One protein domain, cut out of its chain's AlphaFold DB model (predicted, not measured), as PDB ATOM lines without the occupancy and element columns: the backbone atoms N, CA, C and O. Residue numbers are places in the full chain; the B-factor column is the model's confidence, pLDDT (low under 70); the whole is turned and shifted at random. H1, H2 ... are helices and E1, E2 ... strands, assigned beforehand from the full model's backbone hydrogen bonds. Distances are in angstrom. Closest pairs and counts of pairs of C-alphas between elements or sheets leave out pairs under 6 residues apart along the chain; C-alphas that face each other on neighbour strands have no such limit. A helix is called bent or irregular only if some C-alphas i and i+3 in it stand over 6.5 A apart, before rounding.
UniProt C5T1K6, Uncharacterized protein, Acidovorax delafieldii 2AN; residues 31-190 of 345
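AT A GLANCE: This is residues 31 to 190 of the 345 residues of an uncharacterized protein of Acidovorax delafieldii 2AN (UniProt C5T1K6). A strongly twisted sheet of five strands has helices over one face: the long H4 runs over E2 and E3, H1 lies over the edge strand E1 with H2 beside it, and H5 is over E5 and, only just, E3. H1, H2, H4 and H5 with this sheet make two layers, helices on one face of a sheet, while short H3 packs on H1, and the unnamed residues 171 to 183 lead to little H6 near edge strand E4. The printed part has 160 residues, with named elements in the order H1 H2 E1 E2 E3 H3 H4 H5 E4 E5 H6. The sheet's order is E1 E2 E3 E5 E4, antiparallel throughout, and the class is mixed, helices and strands. The whole is compact, with a radius of gyration of the C-alphas of 15.9 A, and spans 47 by 39 by 31 A.

HOW THE PARTS SIT: E1, residues 63 to 71, E2, residues 74 to 82, and E3, residues 93 to 99, form a meander, each strand the antiparallel neighbour of the one before. N 66 and O 79 are 3.0 A apart, and N 80 and O 96 2.9 A, within hydrogen-bond range. E5, residues 165 to 170, is the antiparallel neighbour of E3, with N 168 and O 95 at 2.9 A; E4, residues 159 to 161, forms a hairpin with E5, with N 161 and O 165 at 2.9 A. H4, residues 117 to 136, runs along the strands at a height over the sheet of 9.5 A; its closest C-alphas to E3 are Leu 123 and Phe 96, 7.6 A. H2, residues 49 to 61, touches H4 at a shallow tilt of 24 degrees, C-alphas 61 and 124 being closest at 5.3 A. H1, residues 31 to 43, on the same face as H4, has C-alpha 40 at 4.9 A from C-alpha 67 of E1. H3, residues 106 to 114, touches H1, C-alphas 106 and 39 being closest at 4.2 A, and only grazes the sheet. H5, residues 144 to 154, comes closest to E5 at C-alphas 150 and 169, 6.1 A. H6, residues 184 to 187, only grazes the sheet. Every O i to N i+4 pair is within range in H2 and H5, against 8 of 9 in H1, 3 of 5 in H3 and 15 of 16 in H4; H6 is too short for one.

IN THESE COORDINATES: E1 and E2 are each 25.7 A long, E3 19.5 A, H4 28.7 A and H1 20.1 A. H1 begins at C-alpha 31 (45.994, 43.663, 25.704), and H6 ends at C-alpha 187 (32.949, 22.512, 0.824). H1 is irregular, C-alphas 40 and 43 being 7.5 A apart, and H3 only just, C-alphas 107 and 110 being 6.7 A apart.

THE WHOLE: The C-alphas of Glu 31 and Asn 138 are farthest apart, 50.1 A. The printed part has no cut, and the link from E5 to H6 is long. Mean pLDDT of the printed part is 82.6; residues 84 to 91, 136, 156 and 171 to 186 are under 70.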
ATOM      1  N   GLU A  31      44.889  43.796  26.650       83.69
ATOM      2  CA  GLU A  31      45.994  43.663  25.704       83.69
ATOM      3  C   GLU A  31      45.593  42.877  24.444       83.69
ATOM      4  O   GLU A  31      45.884  43.316  23.333       83.69
ATOM      5  N   ALA A  32      44.846  41.775  24.591       83.19
ATOM      6  CA  ALA A  32      44.330  41.014  23.453       83.19
ATOM      7  C   ALA A  32      43.303  41.820  22.637       83.19
ATOM      8  O   ALA A  32      43.282  41.712  21.409       83.19
ATOM      9  N   GLN A  33      42.500  42.661  23.301       86.56
ATOM     10  CA  GLN A  33      41.594  43.592  22.626       86.56
ATOM     11  C   GLN A  33      42.378  44.638  21.819       86.56
ATOM     12  O   GLN A  33      42.178  44.740  20.612       86.56
ATOM     13  N   ARG A  34      43.354  45.321  22.436       88.69
ATOM     14  CA  ARG A  34      44.206  46.321  21.757       88.69
ATOM     15  C   ARG A  34      44.944  45.738  20.547       88.69
ATOM     16  O   ARG A  34      45.045  46.403  19.517       88.69
ATOM     17  N   VAL A  35      45.444  44.501  20.642       89.62
ATOM     18  CA  VAL A  35      46.071  43.806  19.503       89.62
ATOM     19  C   VAL A  35      45.054  43.572  18.381       89.62
ATOM     20  O   VAL A  35      45.347  43.918  17.236       89.62
ATOM     21  N   ALA A  36      43.860  43.059  18.687       88.38
ATOM     22  CA  ALA A  36      42.814  42.837  17.688       88.38
ATOM     23  C   ALA A  36      42.359  44.137  17.004       88.38
ATOM     24  O   ALA A  36      42.285  44.178  15.776       88.38
ATOM     25  N   ASP A  37      42.137  45.208  17.769       91.12
ATOM     26  CA  ASP A  37      41.746  46.515  17.233       91.12
ATOM     27  C   ASP A  37      42.830  47.068  16.294       91.12
ATOM     28  O   ASP A  37      42.530  47.533  15.193       91.12
ATOM     29  N   SER A  38      44.109  46.928  16.673       93.12
ATOM     30  CA  SER A  38      45.236  47.337  15.823       93.12
ATOM     31  C   SER A  38      45.325  46.542  14.513       93.12
ATOM     32  O   SER A  38      45.703  47.103  13.485       93.12
ATOM     33  N   ILE A  39      44.961  45.252  14.527       93.12
ATOM     34  CA  ILE A  39      44.917  44.393  13.334       93.12
ATOM     35  C   ILE A  39      43.789  44.840  12.398       93.12
ATOM     36  O   ILE A  39      44.017  44.976  11.198       93.12
ATOM     37  N   VAL A  40      42.595  45.098  12.938       91.06
ATOM     38  CA  VAL A  40      41.430  45.571  12.167       91.06
ATOM     39  C   VAL A  40      41.731  46.911  11.487       91.06
ATOM     40  O   VAL A  40      41.482  47.063  10.292       91.06
ATOM     41  N   GLN A  41      42.348  47.848  12.213       93.44
ATOM     42  CA  GLN A  41      42.672  49.197  11.728       93.44
ATOM     43  C   GLN A  41      43.927  49.268  10.833       93.44
ATOM     44  O   GLN A  41      44.263  50.337  10.319       93.44
ATOM     45  N   ALA A  42      44.643  48.156  10.620       93.25
ATOM     46  CA  ALA A  42      45.957  48.153   9.969       93.25
ATOM     47  C   ALA A  42      45.961  48.700   8.524       93.25
ATOM     48  O   ALA A  42      47.000  49.158   8.050       93.25
ATOM     49  N   LEU A  43      44.814  48.676   7.829       92.69
ATOM     50  CA  LEU A  43      44.658  49.211   6.467       92.69
ATOM     51  C   LEU A  43      43.998  50.598   6.402       92.69
ATOM     52  O   LEU A  43      43.900  51.161   5.316       92.69
ATOM     53  N   ASP A  44      43.546  51.168   7.518       91.62
ATOM     54  CA  ASP A  44      42.814  52.446   7.500       91.62
ATOM     55  C   ASP A  44      43.754  53.666   7.455       91.62
ATOM     56  O   ASP A  44      43.348  54.790   7.158       91.62
ATOM     57  N   ARG A  45      45.054  53.429   7.666       87.81
ATOM     58  CA  ARG A  45      46.132  54.404   7.479       87.81
ATOM     59  C   ARG A  45      46.379  54.698   6.001       87.81
ATOM     60  O   ARG A  45      47.137  53.997   5.329       87.81
ATOM     61  N   THR A  46      45.767  55.771   5.510       85.00
ATOM     62  CA  THR A  46      45.815  56.222   4.105       85.00
ATOM     63  C   THR A  46      47.219  56.592   3.602       85.00
ATOM     64  O   THR A  46      47.460  56.608   2.396       85.00
ATOM     65  N   ASP A  47      48.162  56.847   4.513       87.50
ATOM     66  CA  ASP A  47      49.574  57.122   4.238       87.50
ATOM     67  C   ASP A  47      50.418  55.852   4.001       87.50
ATOM     68  O   ASP A  47      51.470  55.918   3.354       87.50
ATOM     69  N   SER A  48      49.945  54.693   4.469       92.62
ATOM     70  CA  SER A  48      50.609  53.391   4.319       92.62
ATOM     71  C   SER A  48      50.385  52.758   2.940       92.62
ATOM     72  O   SER A  48      49.379  53.018   2.280       92.62
ATOM     73  N   GLU A  49      51.287  51.869   2.505       94.44
ATOM     74  CA  GLU A  49      51.096  51.119   1.251       94.44
ATOM     75  C   GLU A  49      49.842  50.235   1.283       94.44
ATOM     76  O   GLU A  49      49.103  50.203   0.299       94.44
ATOM     77  N   GLY A  50      49.529  49.622   2.430       94.56
ATOM     78  CA  GLY A  50      48.301  48.847   2.609       94.56
ATOM     79  C   GLY A  50      47.026  49.683   2.492       94.56
ATOM     80  O   GLY A  50      46.088  49.266   1.813       94.56
ATOM     81  N   GLY A  51      47.005  50.893   3.056       95.06
ATOM     82  CA  GLY A  51      45.880  51.822   2.898       95.06
ATOM     83  C   GLY A  51      45.736  52.353   1.470       95.06
ATOM     84  O   GLY A  51      44.633  52.376   0.924       95.06
ATOM     85  N   LYS A  52      46.851  52.692   0.805       96.12
ATOM     86  CA  LYS A  52      46.857  53.067  -0.623       96.12
ATOM     87  C   LYS A  52      46.414  51.916  -1.521       96.12
ATOM     88  O   LYS A  52      45.787  52.151  -2.555       96.12
ATOM     89  N   TRP A  53      46.777  50.677  -1.194       96.38
ATOM     90  CA  TRP A  53      46.296  49.496  -1.907       96.38
ATOM     91  C   TRP A  53      44.794  49.310  -1.690       96.38
ATOM     92  O   TRP A  53      44.075  49.281  -2.685       96.38
ATOM     93  N   LYS A  54      44.314  49.311  -0.436       95.81
ATOM     94  CA  LYS A  54      42.886  49.215  -0.081       95.81
ATOM     95  C   LYS A  54      42.048  50.205  -0.893       95.81
ATOM     96  O   LYS A  54      41.197  49.782  -1.667       95.81
ATOM     97  N   GLN A  55      42.377  51.497  -0.840       95.06
ATOM     98  CA  GLN A  55      41.651  52.534  -1.587       95.06
ATOM     99  C   GLN A  55      41.659  52.316  -3.108       95.06
ATOM    100  O   GLN A  55      40.644  52.532  -3.776       95.06
ATOM    101  N   ARG A  56      42.798  51.904  -3.687       95.38
ATOM    102  CA  ARG A  56      42.899  51.613  -5.127       95.38
ATOM    103  C   ARG A  56      42.061  50.394  -5.508       95.38
ATOM    104  O   ARG A  56      41.375  50.443  -6.525       95.38
ATOM    105  N   PHE A  57      42.100  49.342  -4.698       95.38
ATOM    106  CA  PHE A  57      41.383  48.089  -4.910       95.38
ATOM    107  C   PHE A  57      39.864  48.290  -4.812       95.38
ATOM    108  O   PHE A  57      39.142  47.984  -5.761       95.38
ATOM    109  N   GLU A  58      39.393  48.900  -3.718       94.00
ATOM    110  CA  GLU A  58      37.985  49.252  -3.487       94.00
ATOM    111  C   GLU A  58      37.426  50.080  -4.654       94.00
ATOM    112  O   GLU A  58      36.410  49.721  -5.254       94.00
ATOM    113  N   LYS A  59      38.149  51.134  -5.066       93.00
ATOM    114  CA  LYS A  59      37.764  52.006  -6.189       93.00
ATOM    115  C   LYS A  59      37.765  51.297  -7.549       93.00
ATOM    116  O   LYS A  59      36.905  51.579  -8.381       93.00
ATOM    117  N   LYS A  60      38.741  50.424  -7.817       93.94
ATOM    118  CA  LYS A  60      38.879  49.712  -9.103       93.94
ATOM    119  C   LYS A  60      37.751  48.697  -9.306       93.94
ATOM    120  O   LYS A  60      37.194  48.593 -10.411       93.94
ATOM    121  N   TRP A  61      37.419  47.975  -8.237       91.81
ATOM    122  CA  TRP A  61      36.540  46.811  -8.275       91.81
ATOM    123  C   TRP A  61      35.110  47.065  -7.782       91.81
ATOM    124  O   TRP A  61      34.229  46.290  -8.132       91.81
ATOM    125  N   GLY A  62      34.837  48.169  -7.075       88.75
ATOM    126  CA  GLY A  62      33.486  48.489  -6.585       88.75
ATOM    127  C   GLY A  62      33.088  47.677  -5.348       88.75
ATOM    128  O   GLY A  62      31.925  47.316  -5.174       88.75
ATOM    129  N   CYS A  63      34.067  47.371  -4.498       88.94
ATOM    130  CA  CYS A  63      33.908  46.564  -3.291       88.94
ATOM    131  C   CYS A  63      34.451  47.310  -2.061       88.94
ATOM    132  O   CYS A  63      35.123  48.329  -2.196       88.94
ATOM    133  N   GLN A  64      34.156  46.796  -0.869       90.62
ATOM    134  CA  GLN A  64      34.728  47.227   0.405       90.62
ATOM    135  C   GLN A  64      35.706  46.161   0.908       90.62
ATOM    136  O   GLN A  64      35.405  44.965   0.859       90.62
ATOM    137  N   VAL A  65      36.855  46.594   1.426       92.19
ATOM    138  CA  VAL A  65      37.911  45.733   1.964       92.19
ATOM    139  C   VAL A  65      38.027  45.938   3.472       92.19
ATOM    140  O   VAL A  65      38.390  47.013   3.955       92.19
ATOM    141  N   LEU A  66      37.750  44.877   4.228       91.44
ATOM    142  CA  LEU A  66      37.825  44.873   5.689       91.44
ATOM    143  C   LEU A  66      38.812  43.815   6.176       91.44
ATOM    144  O   LEU A  66      38.820  42.691   5.679       91.44
ATOM    145  N   VAL A  67      39.601  44.155   7.192       91.94
ATOM    146  CA  VAL A  67      40.322  43.168   8.003       91.94
ATOM    147  C   VAL A  67      39.461  42.878   9.217       91.94
ATOM    148  O   VAL A  67      38.962  43.798   9.860       91.94
ATOM    149  N   GLY A  68      39.267  41.604   9.530       88.69
ATOM    150  CA  GLY A  68      38.601  41.198  10.759       88.69
ATOM    151  C   GLY A  68      39.485  40.286  11.599       88.69
ATOM    152  O   GLY A  68      40.399  39.634  11.088       88.69
ATOM    153  N   CYS A  69      39.207  40.263  12.899       88.44
ATOM    154  CA  CYS A  69      39.997  39.547  13.887       88.44
ATOM    155  C   CYS A  69      39.075  38.886  14.922       88.44
ATOM    156  O   CYS A  69      38.344  39.578  15.628       88.44
ATOM    157  N   LYS A  70      39.139  37.557  15.055       84.75
ATOM    158  CA  LYS A  70      38.584  36.818  16.202       84.75
ATOM    159  C   LYS A  70      39.726  36.529  17.174       84.75
ATOM    160  O   LYS A  70      40.795  36.124  16.743       84.75
ATOM    161  N   GLN A  71      39.530  36.762  18.470       79.12
ATOM    162  CA  GLN A  71      40.625  36.738  19.456       79.12
ATOM    163  C   GLN A  71      40.902  35.363  20.080       79.12
ATOM    164  O   GLN A  71      41.985  35.146  20.620       79.12
ATOM    165  N   ARG A  72      39.925  34.444  20.075       75.69
ATOM    166  CA  ARG A  72      40.022  33.148  20.769       75.69
ATOM    167  C   ARG A  72      39.545  31.979  19.893       75.69
ATOM    168  O   ARG A  72      38.335  31.809  19.736       75.69
ATOM    169  N   PRO A  73      40.476  31.167  19.344       80.25
ATOM    170  CA  PRO A  73      41.901  31.492  19.154       80.25
ATOM    171  C   PRO A  73      42.070  32.725  18.246       80.25
ATOM    172  O   PRO A  73      41.112  33.118  17.576       80.25
ATOM    173  N   LEU A  74      43.267  33.324  18.208       85.88
ATOM    174  CA  LEU A  74      43.543  34.434  17.291       85.88
ATOM    175  C   LEU A  74      43.388  33.953  15.840       85.88
ATOM    176  O   LEU A  74      44.088  33.041  15.404       85.88
ATOM    177  N   LYS A  75      42.460  34.560  15.102       89.25
ATOM    178  CA  LYS A  75      42.218  34.319  13.678       89.25
ATOM    179  C   LYS A  75      42.045  35.655  12.979       89.25
ATOM    180  O   LYS A  75      41.169  36.432  13.353       89.25
ATOM    181  N   VAL A  76      42.834  35.882  11.937       91.00
ATOM    182  CA  VAL A  76      42.760  37.080  11.099       91.00
ATOM    183  C   VAL A  76      42.334  36.680   9.691       91.00
ATOM    184  O   VAL A  76      42.738  35.633   9.179       91.00
ATOM    185  N   ALA A  77      41.504  37.506   9.063       92.06
ATOM    186  CA  ALA A  77      41.137  37.345   7.665       92.06
ATOM    187  C   ALA A  77      40.911  38.698   6.986       92.06
ATOM    188  O   ALA A  77      40.419  39.645   7.606       92.06
ATOM    189  N   LEU A  78      41.232  38.751   5.695       93.38
ATOM    190  CA  LEU A  78      40.784  39.810   4.798       93.38
ATOM    191  C   LEU A  78      39.401  39.451   4.252       93.38
ATOM    192  O   LEU A  78      39.125  38.282   3.981       93.38
ATOM    193  N   MET A  79      38.542  40.442   4.054       90.88
ATOM    194  CA  MET A  79      37.197  40.262   3.521       90.88
ATOM    195  C   MET A  79      36.937  41.251   2.392       90.88
ATOM    196  O   MET A  79      37.193  42.445   2.551       90.88
ATOM    197  N   LEU A  80      36.403  40.753   1.275       90.75
ATOM    198  CA  LEU A  80      35.948  41.564   0.145       90.75
ATOM    199  C   LEU A  80      34.418  41.505   0.110       90.75
ATOM    200  O   LEU A  80      33.825  40.436  -0.082       90.75
ATOM    201  N   LEU A  81      33.780  42.651   0.335       86.75
ATOM    202  CA  LEU A  81      32.332  42.797   0.467       86.75
ATOM    203  C   LEU A  81      31.769  43.680  -0.656       86.75
ATOM    204  O   LEU A  81      32.458  44.580  -1.130       86.75
ATOM    205  N   PRO A  82      30.521  43.472  -1.103       81.44
ATOM    206  CA  PRO A  82      29.851  44.432  -1.976       81.44
ATOM    207  C   PRO A  82      29.581  45.743  -1.240       81.44
ATOM    208  O   PRO A  82      29.244  45.733  -0.058       81.44
ATOM    209  N   ILE A  83      29.666  46.861  -1.961       79.12
ATOM    210  CA  ILE A  83      29.196  48.153  -1.455       79.12
ATOM    211  C   ILE A  83      27.661  48.105  -1.391       79.12
ATOM    212  O   ILE A  83      26.997  47.841  -2.395       79.12
ATOM    213  N   GLU A  84      27.086  48.345  -0.213       67.19
ATOM    214  CA  GLU A  84      25.633  48.431  -0.047       67.19
ATOM    215  C   GLU A  84      25.146  49.878  -0.139       67.19
ATOM    216  O   GLU A  84      25.217  50.643   0.815       67.19
ATOM    217  N   GLU A  85      24.550  50.227  -1.278       61.19
ATOM    218  CA  GLU A  85      23.826  51.496  -1.464       61.19
ATOM    219  C   GLU A  85      22.579  51.603  -0.558       61.19
ATOM    220  O   GLU A  85      22.071  52.693  -0.295       61.19
ATOM    221  N   HIS A  86      22.056  50.462  -0.089       57.28
ATOM    222  CA  HIS A  86      20.807  50.353   0.670       57.28
ATOM    223  C   HIS A  86      20.889  49.256   1.756       57.28
ATOM    224  O   HIS A  86      20.313  48.182   1.558       57.28
ATOM    225  N   PRO A  87      21.522  49.504   2.919       55.56
ATOM    226  CA  PRO A  87      21.736  48.483   3.961       55.56
ATOM    227  C   PRO A  87      20.446  47.863   4.535       55.56
ATOM    228  O   PRO A  87      20.445  46.753   5.062       55.56
ATOM    229  N   GLN A  88      19.295  48.531   4.386       51.44
ATOM    230  CA  GLN A  88      17.998  47.970   4.791       51.44
ATOM    231  C   GLN A  88      17.481  46.867   3.844       51.44
ATOM    232  O   GLN A  88      16.660  46.035   4.243       51.44
ATOM    233  N   LYS A  89      17.963  46.802   2.594       56.56
ATOM    234  CA  LYS A  89      17.632  45.717   1.659       56.56
ATOM    235  C   LYS A  89      18.530  44.517   1.954       56.56
ATOM    236  O   LYS A  89      19.565  44.356   1.319       56.56
ATOM    237  N   ARG A  90      18.081  43.638   2.864       59.84
ATOM    238  CA  ARG A  90      18.724  42.361   3.266       59.84
ATOM    239  C   ARG A  90      18.832  41.330   2.122       59.84
ATOM    240  O   ARG A  90      18.344  40.203   2.224       59.84
ATOM    241  N   GLY A  91      19.470  41.692   1.016       65.94
ATOM    242  CA  GLY A  91      19.813  40.792  -0.077       65.94
ATOM    243  C   GLY A  91      20.855  39.767   0.364       65.94
ATOM    244  O   GLY A  91      21.648  40.032   1.264       65.94
ATOM    245  N   LYS A  92      20.865  38.586  -0.259       77.25
ATOM    246  CA  LYS A  92      22.025  37.686  -0.182       77.25
ATOM    247  C   LYS A  92      22.998  38.114  -1.279       77.25
ATOM    248  O   LYS A  92      22.563  38.354  -2.404       77.25
ATOM    249  N   ARG A  93      24.284  38.231  -0.960       81.88
ATOM    250  CA  ARG A  93      25.353  38.636  -1.882       81.88
ATOM    251  C   ARG A  93      26.553  37.710  -1.766       81.88
ATOM    252  O   ARG A  93      26.729  37.067  -0.732       81.88
ATOM    253  N   PHE A  94      27.378  37.685  -2.809       85.88
ATOM    254  CA  PHE A  94      28.701  37.082  -2.733       85.88
ATOM    255  C   PHE A  94      29.628  37.915  -1.848       85.88
ATOM    256  O   PHE A  94      29.615  39.145  -1.903       85.88
ATOM    257  N   LYS A  95      30.421  37.222  -1.037       86.94
ATOM    258  CA  LYS A  95      31.476  37.767  -0.185       86.94
ATOM    259  C   LYS A  95      32.694  36.867  -0.296       86.94
ATOM    260  O   LYS A  95      32.540  35.645  -0.275       86.94
ATOM    261  N   PHE A  96      33.878  37.460  -0.320       90.12
ATOM    262  CA  PHE A  96      35.125  36.712  -0.210       90.12
ATOM    263  C   PHE A  96      35.718  36.877   1.180       90.12
ATOM    264  O   PHE A  96      35.666  37.966   1.752       90.12
ATOM    265  N   LEU A  97      36.293  35.801   1.705       90.81
ATOM    266  CA  LEU A  97      37.108  35.807   2.913       90.81
ATOM    267  C   LEU A  97      38.418  35.087   2.604       90.81
ATOM    268  O   LEU A  97      38.418  34.031   1.976       90.81
ATOM    269  N   VAL A  98      39.530  35.656   3.051       92.50
ATOM    270  CA  VAL A  98      40.874  35.117   2.846       92.50
ATOM    271  C   VAL A  98      41.537  34.986   4.205       92.50
ATOM    272  O   VAL A  98      41.799  35.993   4.864       92.50
ATOM    273  N   LYS A  99      41.775  33.750   4.652       91.19
ATOM    274  CA  LYS A  99      42.442  33.480   5.930       91.19
ATOM    275  C   LYS A  99      43.894  33.966   5.871       91.19
ATOM    276  O   LYS A  99      44.622  33.644   4.933       91.19
ATOM    277  N   LEU A 100      44.314  34.694   6.905       92.94
ATOM    278  CA  LEU A 100      45.676  35.201   7.082       92.94
ATOM    279  C   LEU A 100      46.306  34.572   8.349       92.94
ATOM    280  O   LEU A 100      46.509  35.272   9.344       92.94
ATOM    281  N   PRO A 101      46.536  33.241   8.377       90.44
ATOM    282  CA  PRO A 101      46.979  32.515   9.574       90.44
ATOM    283  C   PRO A 101      48.342  32.969  10.124       90.44
ATOM    284  O   PRO A 101      48.631  32.764  11.301       90.44
ATOM    285  N   GLU A 102      49.182  33.591   9.297       93.31
ATOM    286  CA  GLU A 102      50.485  34.128   9.693       93.31
ATOM    287  C   GLU A 102      50.406  35.442  10.495       93.31
ATOM    288  O   GLU A 102      51.387  35.840  11.123       93.31
ATOM    289  N   VAL A 103      49.260  36.134  10.492       94.69
ATOM    290  CA  VAL A 103      49.141  37.472  11.085       94.69
ATOM    291  C   VAL A 103      48.938  37.387  12.596       94.69
ATOM    292  O   VAL A 103      47.905  36.933  13.077       94.69
ATOM    293  N   GLN A 104      49.920  37.897  13.342       93.19
ATOM    294  CA  GLN A 104      49.897  37.968  14.810       93.19
ATOM    295  C   GLN A 104      49.719  39.401  15.352       93.19
ATOM    296  O   GLN A 104      49.487  39.589  16.542       93.19
ATOM    297  N   ASN A 105      49.871  40.424  14.503       93.81
ATOM    298  CA  ASN A 105      49.774  41.844  14.860       93.81
ATOM    299  C   ASN A 105      49.555  42.713  13.604       93.81
ATOM    300  O   ASN A 105      49.682  42.226  12.478       93.81
ATOM    301  N   ALA A 106      49.273  44.005  13.799       94.12
ATOM    302  CA  ALA A 106      49.000  44.964  12.725       94.12
ATOM    303  C   ALA A 106      50.086  45.031  11.632       94.12
ATOM    304  O   ALA A 106      49.764  45.148  10.451       94.12
ATOM    305  N   ALA A 107      51.369  44.919  11.995       94.38
ATOM    306  CA  ALA A 107      52.474  45.008  11.038       94.38
ATOM    307  C   ALA A 107      52.540  43.800  10.084       94.38
ATOM    308  O   ALA A 107      53.021  43.934   8.961       94.38
ATOM    309  N   GLY A 108      52.023  42.637  10.501       96.19
ATOM    310  CA  GLY A 108      51.927  41.445   9.654       96.19
ATOM    311  C   GLY A 108      50.801  41.492   8.615       96.19
ATOM    312  O   GLY A 108      50.849  40.734   7.648       96.19
ATOM    313  N   VAL A 109      49.806  42.376   8.779       96.25
ATOM    314  CA  VAL A 109      48.611  42.428   7.916       96.25
ATOM    315  C   VAL A 109      48.975  42.733   6.463       96.25
ATOM    316  O   VAL A 109      48.566  41.995   5.570       96.25
ATOM    317  N   TRP A 110      49.748  43.796   6.212       96.81
ATOM    318  CA  TRP A 110      50.074  44.190   4.838       96.81
ATOM    319  C   TRP A 110      50.922  43.140   4.093       96.81
ATOM    320  O   TRP A 110      50.475  42.720   3.028       96.81
ATOM    321  N   PRO A 111      52.047  42.625   4.633       97.50
ATOM    322  CA  PRO A 111      52.827  41.583   3.959       97.50
ATOM    323  C   PRO A 111      52.022  40.318   3.623       97.50
ATOM    324  O   PRO A 111      52.209  39.733   2.557       97.50
ATOM    325  N   ALA A 112      51.087  39.908   4.490       96.75
ATOM    326  CA  ALA A 112      50.217  38.759   4.232       96.75
ATOM    327  C   ALA A 112      49.234  39.007   3.066       96.75
ATOM    328  O   ALA A 112      48.938  38.100   2.285       96.75
ATOM    329  N   ILE A 113      48.740  40.237   2.917       96.50
ATOM    330  CA  ILE A 113      47.871  40.641   1.800       96.50
ATOM    331  C   ILE A 113      48.681  40.774   0.506       96.50
ATOM    332  O   ILE A 113      48.267  40.264  -0.532       96.50
ATOM    333  N   GLU A 114      49.851  41.407   0.575       97.06
ATOM    334  CA  GLU A 114      50.766  41.616  -0.551       97.06
ATOM    335  C   GLU A 114      51.211  40.283  -1.173       97.06
ATOM    336  O   GLU A 114      51.116  40.108  -2.387       97.06
ATOM    337  N   ALA A 115      51.545  39.287  -0.344       96.56
ATOM    338  CA  ALA A 115      51.856  37.919  -0.775       96.56
ATOM    339  C   ALA A 115      50.696  37.188  -1.495       96.56
ATOM    340  O   ALA A 115      50.890  36.102  -2.038       96.56
ATOM    341  N   ARG A 116      49.485  37.761  -1.493       96.19
ATOM    342  CA  ARG A 116      48.264  37.223  -2.116       96.19
ATOM    343  C   ARG A 116      47.669  38.161  -3.180       96.19
ATOM    344  O   ARG A 116      46.582  37.880  -3.687       96.19
ATOM    345  N   ALA A 117      48.358  39.253  -3.529       93.75
ATOM    346  CA  ALA A 117      47.809  40.350  -4.329       93.75
ATOM    347  C   ALA A 117      47.247  39.918  -5.697       93.75
ATOM    348  O   ALA A 117      46.145  40.328  -6.049       93.75
ATOM    349  N   GLU A 118      47.950  39.056  -6.438       94.12
ATOM    350  CA  GLU A 118      47.509  38.555  -7.754       94.12
ATOM    351  C   GLU A 118      46.133  37.873  -7.683       94.12
ATOM    352  O   GLU A 118      45.217  38.200  -8.434       94.12
ATOM    353  N   ARG A 119      45.951  36.981  -6.705       94.75
ATOM    354  CA  ARG A 119      44.695  36.243  -6.517       94.75
ATOM    355  C   ARG A 119      43.575  37.146  -6.006       94.75
ATOM    356  O   ARG A 119      42.422  36.982  -6.395       94.75
ATOM    357  N   LEU A 120      43.907  38.141  -5.181       95.12
ATOM    358  CA  LEU A 120      42.951  39.167  -4.758       95.12
ATOM    359  C   LEU A 120      42.445  39.996  -5.950       95.12
ATOM    360  O   LEU A 120      41.251  40.281  -6.003       95.12
ATOM    361  N   GLU A 121      43.298  40.345  -6.917       94.31
ATOM    362  CA  GLU A 121      42.883  41.066  -8.131       94.31
ATOM    363  C   GLU A 121      41.870  40.267  -8.972       94.31
ATOM    364  O   GLU A 121      40.866  40.842  -9.398       94.31
ATOM    365  N   GLU A 122      42.043  38.950  -9.140       92.81
ATOM    366  CA  GLU A 122      41.051  38.113  -9.842       92.81
ATOM    367  C   GLU A 122      39.721  37.989  -9.072       92.81
ATOM    368  O   GLU A 122      38.646  38.020  -9.678       92.81
ATOM    369  N   LEU A 123      39.738  37.949  -7.735       91.00
ATOM    370  CA  LEU A 123      38.495  37.980  -6.947       91.00
ATOM    371  C   LEU A 123      37.796  39.349  -6.997       91.00
ATOM    372  O   LEU A 123      36.565  39.410  -7.051       91.00
ATOM    373  N   GLY A 124      38.558  40.446  -7.046       90.25
ATOM    374  CA  GLY A 124      38.033  41.788  -7.311       90.25
ATOM    375  C   GLY A 124      37.393  41.892  -8.701       90.25
ATOM    376  O   GLY A 124      36.295  42.438  -8.852       90.25
ATOM    377  N   ARG A 125      38.022  41.287  -9.713       88.94
ATOM    378  CA  ARG A 125      37.475  41.175 -11.072       88.94
ATOM    379  C   ARG A 125      36.174  40.374 -11.107       88.94
ATOM    380  O   ARG A 125      35.206  40.845 -11.707       88.94
ATOM    381  N   PHE A 126      36.117  39.218 -10.439       86.88
ATOM    382  CA  PHE A 126      34.887  38.430 -10.324       86.88
ATOM    383  C   PHE A 126      33.761  39.235  -9.668       86.88
ATOM    384  O   PHE A 126      32.632  39.226 -10.158       86.88
ATOM    385  N   HIS A 127      34.062  39.947  -8.577       83.44
ATOM    386  CA  HIS A 127      33.085  40.751  -7.839       83.44
ATOM    387  C   HIS A 127      32.405  41.796  -8.740       83.44
ATOM    388  O   HIS A 127      31.178  41.891  -8.777       83.44
ATOM    389  N   LYS A 128      33.193  42.484  -9.571       83.75
ATOM    390  CA  LYS A 128      32.680  43.428 -10.569       83.75
ATOM    391  C   LYS A 128      31.882  42.746 -11.688       83.75
ATOM    392  O   LYS A 128      30.844  43.262 -12.102       83.75
ATOM    393  N   TYR A 129      32.344  41.592 -12.175       83.62
ATOM    394  CA  TYR A 129      31.658  40.844 -13.233       83.62
ATOM    395  C   TYR A 129      30.293  40.307 -12.780       83.62
ATOM    396  O   TYR A 129      29.322  40.392 -13.530       83.62
ATOM    397  N   ILE A 130      30.183  39.764 -11.563       79.81
ATOM    398  CA  ILE A 130      28.951  39.093 -11.130       79.81
ATOM    399  C   ILE A 130      27.781  40.069 -10.943       79.81
ATOM    400  O   ILE A 130      26.638  39.718 -11.234       79.81
ATOM    401  N   ASP A 131      28.049  41.310 -10.527       78.25
ATOM    402  CA  ASP A 131      27.027  42.360 -10.461       78.25
ATOM    403  C   ASP A 131      26.561  42.773 -11.875       78.25
ATOM    404  O   ASP A 131      25.353  42.851 -12.112       78.25
ATOM    405  N   TRP A 132      27.482  42.907 -12.840       78.19
ATOM    406  CA  TRP A 132      27.146  43.134 -14.255       78.19
ATOM    407  C   TRP A 132      26.351  41.970 -14.872       78.19
ATOM    408  O   TRP A 132      25.392  42.191 -15.610       78.19
ATOM    409  N   PHE A 133      26.689  40.722 -14.530       78.88
ATOM    410  CA  PHE A 133      25.930  39.535 -14.928       78.88
ATOM    411  C   PHE A 133      24.485  39.591 -14.408       78.88
ATOM    412  O   PHE A 133      23.547  39.315 -15.159       78.88
ATOM    413  N   PHE A 134      24.282  39.969 -13.139       78.81
ATOM    414  CA  PHE A 134      22.937  40.099 -12.577       78.81
ATOM    415  C   PHE A 134      22.140  41.212 -13.265       78.81
ATOM    416  O   PHE A 134      20.981  40.987 -13.616       78.81
ATOM    417  N   GLU A 135      22.754  42.365 -13.532       76.44
ATOM    418  CA  GLU A 135      22.141  43.459 -14.296       76.44
ATOM    419  C   GLU A 135      21.771  43.017 -15.726       76.44
ATOM    420  O   GLU A 135      20.626  43.180 -16.150       76.44
ATOM    421  N   GLY A 136      22.691  42.362 -16.444       68.56
ATOM    422  CA  GLY A 136      22.468  41.830 -17.792       68.56
ATOM    423  C   GLY A 136      21.402  40.731 -17.872       68.56
ATOM    424  O   GLY A 136      20.735  40.603 -18.897       68.56
ATOM    425  N   ALA A 137      21.193  39.977 -16.790       70.31
ATOM    426  CA  ALA A 137      20.131  38.978 -16.657       70.31
ATOM    427  C   ALA A 137      18.789  39.554 -16.141       70.31
ATOM    428  O   ALA A 137      17.884  38.780 -15.808       70.31
ATOM    429  N   ASN A 138      18.668  40.885 -16.029       72.75
ATOM    430  CA  ASN A 138      17.531  41.597 -15.431       72.75
ATOM    431  C   ASN A 138      17.178  41.086 -14.012       72.75
ATOM    432  O   ASN A 138      16.019  40.929 -13.622       72.75
ATOM    433  N   ILE A 139      18.208  40.765 -13.223       77.31
ATOM    434  CA  ILE A 139      18.093  40.321 -11.833       77.31
ATOM    435  C   ILE A 139      18.418  41.501 -10.928       77.31
ATOM    436  O   ILE A 139      19.576  41.834 -10.691       77.31
ATOM    437  N   GLN A 140      17.374  42.108 -10.367       78.31
ATOM    438  CA  GLN A 140      17.531  43.241  -9.462       78.31
ATOM    439  C   GLN A 140      18.420  42.904  -8.254       78.31
ATOM    440  O   GLN A 140      18.250  41.871  -7.588       78.31
ATOM    441  N   LYS A 141      19.318  43.842  -7.945       79.12
ATOM    442  CA  LYS A 141      20.181  43.859  -6.762       79.12
ATOM    443  C   LYS A 141      19.362  43.691  -5.475       79.12
ATOM    444  O   LYS A 141      18.421  44.433  -5.210       79.12
ATOM    445  N   GLY A 142      19.713  42.679  -4.685       75.06
ATOM    446  CA  GLY A 142      19.049  42.293  -3.438       75.06
ATOM    447  C   GLY A 142      17.753  41.484  -3.586       75.06
ATOM    448  O   GLY A 142      17.123  41.166  -2.579       75.06
ATOM    449  N   SER A 143      17.334  41.124  -4.805       80.88
ATOM    450  CA  SER A 143      16.073  40.405  -5.030       80.88
ATOM    451  C   SER A 143      16.084  38.951  -4.532       80.88
ATOM    452  O   SER A 143      17.121  38.285  -4.470       80.88
ATOM    453  N   LYS A 144      14.885  38.393  -4.291       81.88
ATOM    454  CA  LYS A 144      14.681  36.946  -4.061       81.88
ATOM    455  C   LYS A 144      15.323  36.091  -5.163       81.88
ATOM    456  O   LYS A 144      15.837  35.014  -4.882       81.88
ATOM    457  N   ARG A 145      15.316  36.589  -6.403       80.44
ATOM    458  CA  ARG A 145      15.872  35.918  -7.580       80.44
ATOM    459  C   ARG A 145      17.405  35.899  -7.566       80.44
ATOM    460  O   ARG A 145      17.979  34.854  -7.849       80.44
ATOM    461  N   GLN A 146      18.057  36.995  -7.164       83.00
ATOM    462  CA  GLN A 146      19.507  37.007  -6.920       83.00
ATOM    463  C   GLN A 146      19.885  35.997  -5.834       83.00
ATOM    464  O   GLN A 146      20.784  35.183  -6.032       83.00
ATOM    465  N   ARG A 147      19.144  35.999  -4.717       83.19
ATOM    466  CA  ARG A 147      19.338  35.032  -3.633       83.19
ATOM    467  C   ARG A 147      19.233  33.586  -4.128       83.19
ATOM    468  O   ARG A 147      20.145  32.820  -3.866       83.19
ATOM    469  N   GLN A 148      18.196  33.240  -4.894       81.31
ATOM    470  CA  GLN A 148      18.031  31.892  -5.459       81.31
ATOM    471  C   GLN A 148      19.201  31.457  -6.351       81.31
ATOM    472  O   GLN A 148      19.591  30.297  -6.305       81.31
ATOM    473  N   VAL A 149      19.777  32.373  -7.140       81.50
ATOM    474  CA  VAL A 149      20.967  32.077  -7.955       81.50
ATOM    475  C   VAL A 149      22.191  31.815  -7.074       81.50
ATOM    476  O   VAL A 149      22.913  30.856  -7.321       81.50
ATOM    477  N   ILE A 150      22.405  32.613  -6.025       84.44
ATOM    478  CA  ILE A 150      23.519  32.426  -5.079       84.44
ATOM    479  C   ILE A 150      23.357  31.121  -4.281       84.44
ATOM    480  O   ILE A 150      24.313  30.359  -4.165       84.44
ATOM    481  N   ASP A 151      22.153  30.845  -3.771       80.00
ATOM    482  CA  ASP A 151      21.806  29.610  -3.050       80.00
ATOM    483  C   ASP A 151      22.076  28.377  -3.937       80.00
ATOM    484  O   ASP A 151      22.738  27.428  -3.515       80.00
ATOM    485  N   ALA A 152      21.656  28.434  -5.208       78.62
ATOM    486  CA  ALA A 152      21.890  27.381  -6.193       78.62
ATOM    487  C   ALA A 152      23.368  27.186  -6.563       78.62
ATOM    488  O   ALA A 152      23.815  26.047  -6.684       78.62
ATOM    489  N   LEU A 153      24.127  28.272  -6.747       80.88
ATOM    490  CA  LEU A 153      25.553  28.213  -7.087       80.88
ATOM    491  C   LEU A 153      26.375  27.543  -5.988       80.88
ATOM    492  O   LEU A 153      27.280  26.764  -6.283       80.88
ATOM    493  N   LEU A 154      26.028  27.839  -4.737       79.56
ATOM    494  CA  LEU A 154      26.797  27.479  -3.554       79.56
ATOM    495  C   LEU A 154      26.266  26.251  -2.793       79.56
ATOM    496  O   LEU A 154      26.889  25.812  -1.831       79.56
ATOM    497  N   CYS A 155      25.128  25.681  -3.207       71.31
ATOM    498  CA  CYS A 155      24.480  24.552  -2.519       71.31
ATOM    499  C   CYS A 155      24.271  24.810  -1.013       71.31
ATOM    500  O   CYS A 155      24.555  23.947  -0.185       71.31
ATOM    501  N   ASP A 156      23.819  26.022  -0.679       66.38
ATOM    502  CA  ASP A 156      23.589  26.521   0.685       66.38
ATOM    503  C   ASP A 156      24.817  26.596   1.628       66.38
ATOM    504  O   ASP A 156      24.665  27.032   2.770       66.38
ATOM    505  N   GLY A 157      26.034  26.276   1.168       75.19
ATOM    506  CA  GLY A 157      27.277  26.372   1.953       75.19
ATOM    507  C   GLY A 157      28.340  27.298   1.343       75.19
ATOM    508  O   GLY A 157      28.071  27.988   0.366       75.19
ATOM    509  N   PRO A 158      29.546  27.388   1.923       81.25
ATOM    510  CA  PRO A 158      30.670  28.072   1.287       81.25
ATOM    511  C   PRO A 158      31.323  27.236   0.180       81.25
ATOM    512  O   PRO A 158      31.134  26.026   0.106       81.25
ATOM    513  N   LEU A 159      32.176  27.879  -0.618       85.12
ATOM    514  CA  LEU A 159      33.287  27.205  -1.300       85.12
ATOM    515  C   LEU A 159      34.578  27.598  -0.601       85.12
ATOM    516  O   LEU A 159      34.741  28.765  -0.246       85.12
ATOM    517  N   ILE A 160      35.478  26.644  -0.408       85.94
ATOM    518  CA  ILE A 160      36.739  26.835   0.310       85.94
ATOM    519  C   ILE A 160      37.833  26.167  -0.511       85.94
ATOM    520  O   ILE A 160      37.703  24.988  -0.814       85.94
ATOM    521  N   ASP A 161      38.908  26.866  -0.864       89.50
ATOM    522  CA  ASP A 161      40.084  26.205  -1.437       89.50
ATOM    523  C   ASP A 161      41.112  25.812  -0.364       89.50
ATOM    524  O   ASP A 161      41.107  26.307   0.768       89.50
ATOM    525  N   ALA A 162      42.029  24.916  -0.733       87.00
ATOM    526  CA  ALA A 162      43.080  24.415   0.154       87.00
ATOM    527  C   ALA A 162      44.059  25.496   0.665       87.00
ATOM    528  O   ALA A 162      44.853  25.231   1.564       87.00
ATOM    529  N   THR A 163      44.014  26.712   0.112       88.19
ATOM    530  CA  THR A 163      44.897  27.830   0.478       88.19
ATOM    531  C   THR A 163      44.233  28.853   1.405       88.19
ATOM    532  O   THR A 163      44.865  29.834   1.796       88.19
ATOM    533  N   GLY A 164      42.971  28.626   1.785       86.75
ATOM    534  CA  GLY A 164      42.240  29.491   2.708       86.75
ATOM    535  C   GLY A 164      41.546  30.681   2.047       86.75
ATOM    536  O   GLY A 164      41.242  31.650   2.747       86.75
ATOM    537  N   PHE A 165      41.250  30.615   0.744       91.69
ATOM    538  CA  PHE A 165      40.293  31.520   0.101       91.69
ATOM    539  C   PHE A 165      38.896  30.899   0.109       91.69
ATOM    540  O   PHE A 165      38.707  29.725  -0.206       91.69
ATOM    541  N   HIS A 166      37.911  31.699   0.506       89.56
ATOM    542  CA  HIS A 166      36.542  31.267   0.734       89.56
ATOM    543  C   HIS A 166      35.559  32.171  -0.026       89.56
ATOM    544  O   HIS A 166      35.651  33.399   0.060       89.56
ATOM    545  N   LEU A 167      34.564  31.574  -0.689       89.25
ATOM    546  CA  LEU A 167      33.393  32.266  -1.231       89.25
ATOM    547  C   LEU A 167      32.158  31.942  -0.393       89.25
ATOM    548  O   LEU A 167      31.798  30.779  -0.212       89.25
ATOM    549  N   TYR A 168      31.473  32.986   0.063       85.00
ATOM    550  CA  TYR A 168      30.221  32.894   0.802       85.00
ATOM    551  C   TYR A 168      29.091  33.590   0.059       85.00
ATOM    552  O   TYR A 168      29.280  34.638  -0.556       85.00
ATOM    553  N   GLY A 169      27.883  33.061   0.216       81.62
ATOM    554  CA  GLY A 169      26.657  33.807  -0.008       81.62
ATOM    555  C   GLY A 169      26.079  34.214   1.343       81.62
ATOM    556  O   GLY A 169      25.779  33.341   2.153       81.62
ATOM    557  N   GLY A 170      25.861  35.503   1.595       72.56
ATOM    558  CA  GLY A 170      25.311  35.965   2.875       72.56
ATOM    559  C   GLY A 170      24.675  37.351   2.813       72.56
ATOM    560  O   GLY A 170      24.860  38.084   1.845       72.56
ATOM    561  N   HIS A 171      23.924  37.704   3.854       68.12
ATOM    562  CA  HIS A 171      23.493  39.082   4.108       68.12
ATOM    563  C   HIS A 171      24.685  39.932   4.568       68.12
ATOM    564  O   HIS A 171      25.628  39.386   5.153       68.12
ATOM    565  N   ALA A 172      24.674  41.250   4.350       55.06
ATOM    566  CA  ALA A 172      25.637  42.140   5.002       55.06
ATOM    567  C   ALA A 172      25.571  42.030   6.539       55.06
ATOM    568  O   ALA A 172      24.622  41.480   7.100       55.06
ATOM    569  N   GLY A 173      26.649  42.434   7.211       53.03
ATOM    570  CA  GLY A 173      26.845  42.228   8.651       53.03
ATOM    571  C   GLY A 173      27.304  40.816   9.049       53.03
ATOM    572  O   GLY A 173      28.184  40.694   9.890       53.03
ATOM    573  N   TYR A 174      26.807  39.737   8.423       58.50
ATOM    574  CA  TYR A 174      27.217  38.379   8.831       58.50
ATOM    575  C   TYR A 174      28.680  38.065   8.470       58.50
ATOM    576  O   TYR A 174      29.035  38.055   7.282       58.50
ATOM    577  N   LEU A 175      29.501  37.778   9.487       59.34
ATOM    578  CA  LEU A 175      30.914  37.407   9.370       59.34
ATOM    579  C   LEU A 175      31.108  35.899   9.645       59.34
ATOM    580  O   LEU A 175      30.893  35.457  10.773       59.34
ATOM    581  N   PRO A 176      31.532  35.095   8.654       62.53
ATOM    582  CA  PRO A 176      31.552  33.634   8.750       62.53
ATOM    583  C   PRO A 176      32.801  33.059   9.456       62.53
ATOM    584  O   PRO A 176      33.440  32.139   8.948       62.53
ATOM    585  N   TRP A 177      33.151  33.569  10.642       60.38
ATOM    586  CA  TRP A 177      34.304  33.083  11.429       60.38
ATOM    587  C   TRP A 177      34.185  31.622  11.880       60.38
ATOM    588  O   TRP A 177      35.201  30.965  12.110       60.38
ATOM    589  N   ASP A 178      32.948  31.131  11.996       53.78
ATOM    590  CA  ASP A 178      32.606  29.899  12.712       53.78
ATOM    591  C   ASP A 178      32.048  28.783  11.816       53.78
ATOM    592  O   ASP A 178      31.561  27.768  12.306       53.78
ATOM    593  N   HIS A 179      32.202  28.895  10.492       54.03
ATOM    594  CA  HIS A 179      31.942  27.783   9.562       54.03
ATOM    595  C   HIS A 179      33.067  26.721   9.538       54.03
ATOM    596  O   HIS A 179      33.210  25.979   8.572       54.03
ATOM    597  N   GLU A 180      33.829  26.599  10.628       51.66
ATOM    598  CA  GLU A 180      34.629  25.410  10.956       51.66
ATOM    599  C   GLU A 180      33.733  24.326  11.581       51.66
ATOM    600  O   GLU A 180      33.997  23.805  12.665       51.66
ATOM    601  N   THR A 181      32.634  23.991  10.905       42.78
ATOM    602  CA  THR A 181      31.844  22.814  11.264       42.78
ATOM    603  C   THR A 181      32.581  21.545  10.842       42.78
ATOM    604  O   THR A 181      33.363  21.533   9.888       42.78
ATOM    605  N   SER A 182      32.280  20.436  11.515       43.25
ATOM    606  CA  SER A 182      32.806  19.083  11.256       43.25
ATOM    607  C   SER A 182      32.460  18.500   9.871       43.25
ATOM    608  O   SER A 182      32.703  17.324   9.611       43.25
ATOM    609  N   GLU A 183      31.911  19.316   8.971       48.56
ATOM    610  CA  GLU A 183      31.592  18.991   7.582       48.56
ATOM    611  C   GLU A 183      32.534  19.680   6.573       48.56
ATOM    612  O   GLU A 183      32.267  19.619   5.374       48.56
ATOM    613  N   GLY A 184      33.617  20.330   7.029       51.12
ATOM    614  CA  GLY A 184      34.507  21.176   6.214       51.12
ATOM    615  C   GLY A 184      34.951  20.580   4.870       51.12
ATOM    616  O   GLY A 184      34.932  21.281   3.857       51.12
ATOM    617  N   ASP A 185      35.228  19.274   4.815       54.81
ATOM    618  CA  ASP A 185      35.602  18.565   3.582       54.81
ATOM    619  C   ASP A 185      34.536  18.642   2.474       54.81
ATOM    620  O   ASP A 185      34.861  18.512   1.291       54.81
ATOM    621  N   ARG A 186      33.250  18.819   2.816       59.38
ATOM    622  CA  ARG A 186      32.148  18.889   1.834       59.38
ATOM    623  C   ARG A 186      32.213  20.137   0.955       59.38
ATOM    624  O   ARG A 186      31.671  20.112  -0.148       59.38
ATOM    625  N   TYR A 187      32.865  21.188   1.445       71.88
ATOM    626  CA  TYR A 187      32.949  22.512   0.824       71.88
ATOM    627  C   TYR A 187      34.326  22.806   0.213       71.88
ATOM    628  O   TYR A 187      34.510  23.854  -0.410       71.88
ATOM    629  N   LEU A 188      35.280  21.884   0.383       77.62
ATOM    630  CA  LEU A 188      36.637  22.007  -0.130       77.62
ATOM    631  C   LEU A 188      36.683  21.746  -1.646       77.62
ATOM    632  O   LEU A 188      36.316  20.659  -2.094       77.62
ATOM    633  N   ILE A 189      37.160  22.729  -2.413       83.94
ATOM    634  CA  ILE A 189      37.533  22.605  -3.830       83.94
ATOM    635  C   ILE A 189      39.023  22.262  -3.971       83.94
ATOM    636  O   ILE A 189      39.864  22.699  -3.187       83.94
ATOM    637  N   ASP A 190      39.332  21.447  -4.979       83.31
ATOM    638  CA  ASP A 190      40.667  20.933  -5.312       83.31
ATOM    639  C   ASP A 190      41.494  21.893  -6.187       83.31
ATOM    640  O   ASP A 190      42.718  21.780  -6.257       83.31
TER     641      ASP A 190